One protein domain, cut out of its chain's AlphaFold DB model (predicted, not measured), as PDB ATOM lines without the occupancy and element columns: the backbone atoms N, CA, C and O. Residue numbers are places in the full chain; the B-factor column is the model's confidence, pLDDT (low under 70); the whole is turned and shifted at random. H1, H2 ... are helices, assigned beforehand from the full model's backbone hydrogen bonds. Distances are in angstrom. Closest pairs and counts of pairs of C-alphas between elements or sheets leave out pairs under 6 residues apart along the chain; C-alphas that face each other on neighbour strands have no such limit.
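AT A GLANCE: This is residues 4 to 23 and 30 to 52 of the 304 residues of an uncharacterized protein of Hyaloscypha hepaticicola (UniProt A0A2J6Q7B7). Two long helices, H1 and H2, lie side by side and nearly line up, running opposite ways, and make a flat pair. The turn that would join them is not printed, and H2 reaches past H1 at the end where the cut lies. The printed part has 43 residues with two named helices, H1 then H2, and no named strand; the class is all helix. It is only just loose, close to compact, with a radius of gyration of the C-alphas of 11.3 A. The C-alphas span 34 by 19 by 7 A.

HOW THE PARTS SIT: H1, residues 4 to 23, touches H2, residues 30 to 51, with 5 pairs of C-alphas within 8 A. The closest C-alphas of the two are those of Ile 20 and Lys 36, 7.4 A apart. H1 touches H2 with residues 13 to 20 alone, and H2 touches H1 with residues 36 to 44 alone. Their lines stand at a shallow tilt of 10 degrees, and they run opposite ways. Their centres are 12.2 A apart. In both H1 and H2 every backbone O i to N i+4 pair is within hydrogen-bond range.

IN THESE COORDINATES: H1 begins at C-alpha 4, at (122.427, 217.088, 155.981), and ends at C-alpha 23, at (117.699, 197.242, 175.845), a length of 28.5 A. H2 begins at C-alpha 30, at (105.728, 198.473, 180.918), and ends at C-alpha 51, at (117.366, 223.438, 165.905), a length of 31.4 A. Phe 52 follows H2 as the last printed residue.

THE WHOLE: The two C-alphas farthest apart are those of Lys 4 and Gly 30, at 35.3 A. Residues 24 to 29, the link across the cut, are not printed, and C-alphas 23 and 30 are 13.1 A apart across it. The mean pLDDT of the printed part is 70.8; it is under 70 at residues 4 to 8, residue 18, residues 20 to 23 and residues 48 to 52 of this model.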
ATOM      1  N   LYS A   4     121.428 218.001 155.408       66.56
ATOM      2  CA  LYS A   4     122.427 217.088 155.981       66.56
ATOM      3  C   LYS A   4     122.329 217.038 157.504       66.56
ATOM      4  O   LYS A   4     122.321 215.954 158.082       66.56
ATOM      5  N   ALA A   5     122.190 218.199 158.146       59.97
ATOM      6  CA  ALA A   5     121.989 218.292 159.591       59.97
ATOM      7  C   ALA A   5     120.693 217.587 160.035       59.97
ATOM      8  O   ALA A   5     120.704 216.860 161.027       59.97
ATOM      9  N   ILE A   6     119.606 217.731 159.261       61.78
ATOM     10  CA  ILE A   6     118.343 217.009 159.498       61.78
ATOM     11  C   ILE A   6     118.554 215.493 159.405       61.78
ATOM     12  O   ILE A   6     118.156 214.773 160.319       61.78
ATOM     13  N   THR A   7     119.199 214.995 158.343       62.50
ATOM     14  CA  THR A   7     119.404 213.547 158.172       62.50
ATOM     15  C   THR A   7     120.241 212.940 159.293       62.50
ATOM     16  O   THR A   7     119.838 211.920 159.841       62.50
ATOM     17  N   THR A   8     121.339 213.589 159.699       65.12
ATOM     18  CA  THR A   8     122.200 213.090 160.786       65.12
ATOM     19  C   THR A   8     121.478 213.101 162.135       65.12
ATOM     20  O   THR A   8     121.654 212.186 162.941       65.12
ATOM     21  N   LEU A   9     120.637 214.111 162.388       70.94
ATOM     22  CA  LEU A   9     119.801 214.151 163.587       70.94
ATOM     23  C   LEU A   9     118.827 212.965 163.596       70.94
ATOM     24  O   LEU A   9     118.801 212.221 164.573       70.94
ATOM     25  N   LEU A  10     118.081 212.745 162.510       70.81
ATOM     26  CA  LEU A  10     117.104 211.654 162.418       70.81
ATOM     27  C   LEU A  10     117.750 210.267 162.577       70.81
ATOM     28  O   LEU A  10     117.239 209.461 163.351       70.81
ATOM     29  N   THR A  11     118.899 210.004 161.942       71.19
ATOM     30  CA  THR A  11     119.603 208.712 162.086       71.19
ATOM     31  C   THR A  11     120.097 208.461 163.512       71.19
ATOM     32  O   THR A  11     120.039 207.332 163.999       71.19
ATOM     33  N   ASN A  12     120.543 209.504 164.222       74.38
ATOM     34  CA  ASN A  12     120.977 209.377 165.617       74.38
ATOM     35  C   ASN A  12     119.798 209.086 166.559       74.38
ATOM     36  O   ASN A  12     119.934 208.312 167.510       74.38
ATOM     37  N   GLN A  13     118.633 209.676 166.286       78.94
ATOM     38  CA  GLN A  13     117.412 209.430 167.054       78.94
ATOM     39  C   GLN A  13     116.856 208.026 166.785       78.94
ATOM     40  O   GLN A  13     116.533 207.320 167.735       78.94
ATOM     41  N   GLU A  14     116.846 207.568 165.528       75.50
ATOM     42  CA  GLU A  14     116.471 206.191 165.184       75.50
ATOM     43  C   GLU A  14     117.382 205.166 165.878       75.50
ATOM     44  O   GLU A  14     116.890 204.204 166.469       75.50
ATOM     45  N   SER A  15     118.701 205.392 165.868       72.12
ATOM     46  CA  SER A  15     119.666 204.552 166.586       72.12
ATOM     47  C   SER A  15     119.361 204.502 168.088       72.12
ATOM     48  O   SER A  15     119.214 203.421 168.653       72.12
ATOM     49  N   THR A  16     119.143 205.662 168.719       73.81
ATOM     50  CA  THR A  16     118.812 205.760 170.153       73.81
ATOM     51  C   THR A  16     117.503 205.034 170.487       73.81
ATOM     52  O   THR A  16     117.442 204.289 171.463       73.81
ATOM     53  N   PHE A  17     116.469 205.196 169.659       74.38
ATOM     54  CA  PHE A  17     115.182 204.517 169.810       74.38
ATOM     55  C   PHE A  17     115.319 202.993 169.674       74.38
ATOM     56  O   PHE A  17     114.814 202.250 170.517       74.38
ATOM     57  N   ARG A  18     116.071 202.517 168.671       68.06
ATOM     58  CA  ARG A  18     116.401 201.091 168.512       68.06
ATOM     59  C   ARG A  18     117.174 200.563 169.719       68.06
ATOM     60  O   ARG A  18     116.816 199.510 170.228       68.06
ATOM     61  N   THR A  19     118.158 201.297 170.243       73.94
ATOM     62  CA  THR A  19     118.873 200.914 171.473       73.94
ATOM     63  C   THR A  19     117.936 200.834 172.678       73.94
ATOM     64  O   THR A  19     118.031 199.872 173.437       73.94
ATOM     65  N   ILE A  20     116.996 201.773 172.847       69.81
ATOM     66  CA  ILE A  20     115.994 201.706 173.922       69.81
ATOM     67  C   ILE A  20     115.160 200.426 173.781       69.81
ATOM     68  O   ILE A  20     115.091 199.663 174.743       69.81
ATOM     69  N   LEU A  21     114.616 200.141 172.593       68.06
ATOM     70  CA  LEU A  21     113.802 198.945 172.336       68.06
ATOM     71  C   LEU A  21     114.583 197.621 172.398       68.06
ATOM     72  O   LEU A  21     114.011 196.609 172.778       68.06
ATOM     73  N   SER A  22     115.872 197.595 172.061       63.34
ATOM     74  CA  SER A  22     116.711 196.393 172.205       63.34
ATOM     75  C   SER A  22     117.241 196.203 173.631       63.34
ATOM     76  O   SER A  22     117.477 195.074 174.048       63.34
ATOM     77  N   SER A  23     117.402 197.288 174.401       64.00
ATOM     78  CA  SER A  23     117.699 197.242 175.845       64.00
ATOM     79  C   SER A  23     116.465 196.950 176.703       64.00
ATOM     80  O   SER A  23     116.591 196.603 177.877       64.00
ATOM     81  N   GLY A  30     106.378 197.562 181.868       71.56
ATOM     82  CA  GLY A  30     105.728 198.473 180.918       71.56
ATOM     83  C   GLY A  30     105.996 199.937 181.269       71.56
ATOM     84  O   GLY A  30     106.506 200.681 180.439       71.56
ATOM     85  N   ASP A  31     105.805 200.298 182.537       74.06
ATOM     86  CA  ASP A  31     106.023 201.642 183.081       74.06
ATOM     87  C   ASP A  31     107.477 202.130 182.910       74.06
ATOM     88  O   ASP A  31     107.733 203.302 182.630       74.06
ATOM     89  N   ALA A  32     108.464 201.236 183.060       70.81
ATOM     90  CA  ALA A  32     109.878 201.576 182.896       70.81
ATOM     91  C   ALA A  32     110.266 201.758 181.419       70.81
ATOM     92  O   ALA A  32     111.163 202.549 181.110       70.81
ATOM     93  N   LEU A  33     109.592 201.056 180.504       74.06
ATOM     94  CA  LEU A  33     109.703 201.288 179.066       74.06
ATOM     95  C   LEU A  33     109.001 202.594 178.661       74.06
ATOM     96  O   LEU A  33     109.605 203.420 177.979       74.06
ATOM     97  N   GLU A  34     107.774 202.820 179.132       75.19
ATOM     98  CA  GLU A  34     106.989 204.035 178.886       75.19
ATOM     99  C   GLU A  34     107.724 205.289 179.369       75.19
ATOM    100  O   GLU A  34     107.848 206.258 178.623       75.19
ATOM    101  N   SER A  35     108.309 205.251 180.569       75.19
ATOM    102  CA  SER A  35     109.136 206.334 181.113       75.19
ATOM    103  C   SER A  35     110.346 206.652 180.220       75.19
ATOM    104  O   SER A  35     110.570 207.812 179.862       75.19
ATOM    105  N   LYS A  36     111.094 205.632 179.767       78.44
ATOM    106  CA  LYS A  36     112.245 205.814 178.859       78.44
ATOM    107  C   LYS A  36     111.833 206.372 177.494       78.44
ATOM    108  O   LYS A  36     112.506 207.264 176.977       78.44
ATOM    109  N   LEU A  37     110.738 205.875 176.919       77.69
ATOM    110  CA  LEU A  37     110.203 206.354 175.641       77.69
ATOM    111  C   LEU A  37     109.674 207.792 175.751       77.69
ATOM    112  O   LEU A  37     109.960 208.615 174.884       77.69
ATOM    113  N   THR A  38     108.990 208.121 176.847       73.56
ATOM    114  CA  THR A  38     108.488 209.471 177.140       73.56
ATOM    115  C   THR A  38     109.638 210.462 177.310       73.56
ATOM    116  O   THR A  38     109.622 211.534 176.707       73.56
ATOM    117  N   GLN A  39     110.691 210.095 178.050       75.88
ATOM    118  CA  GLN A  39     111.888 210.925 178.192       75.88
ATOM    119  C   GLN A  39     112.608 211.136 176.850       75.88
ATOM    120  O   GLN A  39     113.052 212.246 176.552       75.88
ATOM    121  N   HIS A  40     112.701 210.096 176.018       77.88
ATOM    122  CA  HIS A  40     113.277 210.199 174.678       77.88
ATOM    123  C   HIS A  40     112.446 211.121 173.767       77.88
ATOM    124  O   HIS A  40     113.012 211.980 173.092       77.88
ATOM    125  N   TYR A  41     111.113 211.025 173.817       73.19
ATOM    126  CA  TYR A  41     110.200 211.919 173.101       73.19
ATOM    127  C   TYR A  41     110.320 213.385 173.555       73.19
ATOM    128  O   TYR A  41     110.399 214.286 172.721       73.19
ATOM    129  N   ILE A  42     110.417 213.645 174.864       72.88
ATOM    130  CA  ILE A  42     110.647 215.000 175.395       72.88
ATOM    131  C   ILE A  42     111.976 215.563 174.873       72.88
ATOM    132  O   ILE A  42     112.018 216.691 174.380       72.88
ATOM    133  N   ASN A  43     113.049 214.768 174.913       72.94
ATOM    134  CA  ASN A  43     114.358 215.174 174.398       72.94
ATOM    135  C   ASN A  43     114.311 215.469 172.885       72.94
ATOM    136  O   ASN A  43     114.902 216.450 172.437       72.94
ATOM    137  N   LEU A  44     113.576 214.665 172.108       76.06
ATOM    138  CA  LEU A  44     113.311 214.886 170.682       76.06
ATOM    139  C   LEU A  44     112.615 216.227 170.417       76.06
ATOM    140  O   LEU A  44     113.065 216.987 169.561       76.06
ATOM    141  N   VAL A  45     111.550 216.541 171.161       71.06
ATOM    142  CA  VAL A  45     110.795 217.798 171.014       71.06
ATOM    143  C   VAL A  45     111.650 219.014 171.387       71.06
ATOM    144  O   VAL A  45     111.601 220.032 170.694       71.06
ATOM    145  N   LEU A  46     112.471 218.916 172.438       72.56
ATOM    146  CA  LEU A  46     113.398 219.985 172.830       72.56
ATOM    147  C   LEU A  46     114.487 220.207 171.768       72.56
ATOM    148  O   LEU A  46     114.672 221.334 171.313       72.56
ATOM    149  N   LEU A  47     115.131 219.138 171.288       70.12
ATOM    150  CA  LEU A  47     116.120 219.221 170.206       70.12
ATOM    151  C   LEU A  47     115.516 219.768 168.907       70.12
ATOM    152  O   LEU A  47     116.166 220.553 168.216       70.12
ATOM    153  N   ALA A  48     114.282 219.387 168.572       66.06
ATOM    154  CA  ALA A  48     113.574 219.930 167.419       66.06
ATOM    155  C   ALA A  48     113.309 221.433 167.585       66.06
ATOM    156  O   ALA A  48     113.570 222.190 166.658       66.06
ATOM    157  N   ARG A  49     112.871 221.886 168.766       63.62
ATOM    158  CA  ARG A  49     112.633 223.309 169.055       63.62
ATOM    159  C   ARG A  49     113.905 224.158 168.992       63.62
ATOM    160  O   ARG A  49     113.840 225.291 168.523       63.62
ATOM    161  N   ASP A  50     115.036 223.638 169.461       67.31
ATOM    162  CA  ASP A  50     116.290 224.400 169.499       67.31
ATOM    163  C   ASP A  50     116.961 224.491 168.114       67.31
ATOM    164  O   ASP A  50     117.560 225.514 167.784       67.31
ATOM    165  N   ASN A  51     116.825 223.454 167.274       63.97
ATOM    166  CA  ASN A  51     117.366 223.438 165.905       63.97
ATOM    167  C   ASN A  51     116.396 224.017 164.857       63.97
ATOM    168  O   ASN A  51     116.829 224.544 163.831       63.97
ATOM    169  N   PHE A  52     115.092 223.941 165.120       65.56
ATOM    170  CA  PHE A  52     114.011 224.506 164.316       65.56
ATOM    171  C   PHE A  52     113.137 225.379 165.224       65.56
ATOM    172  O   PHE A  52     111.993 225.017 165.518       65.56
TER     173      PHE A  52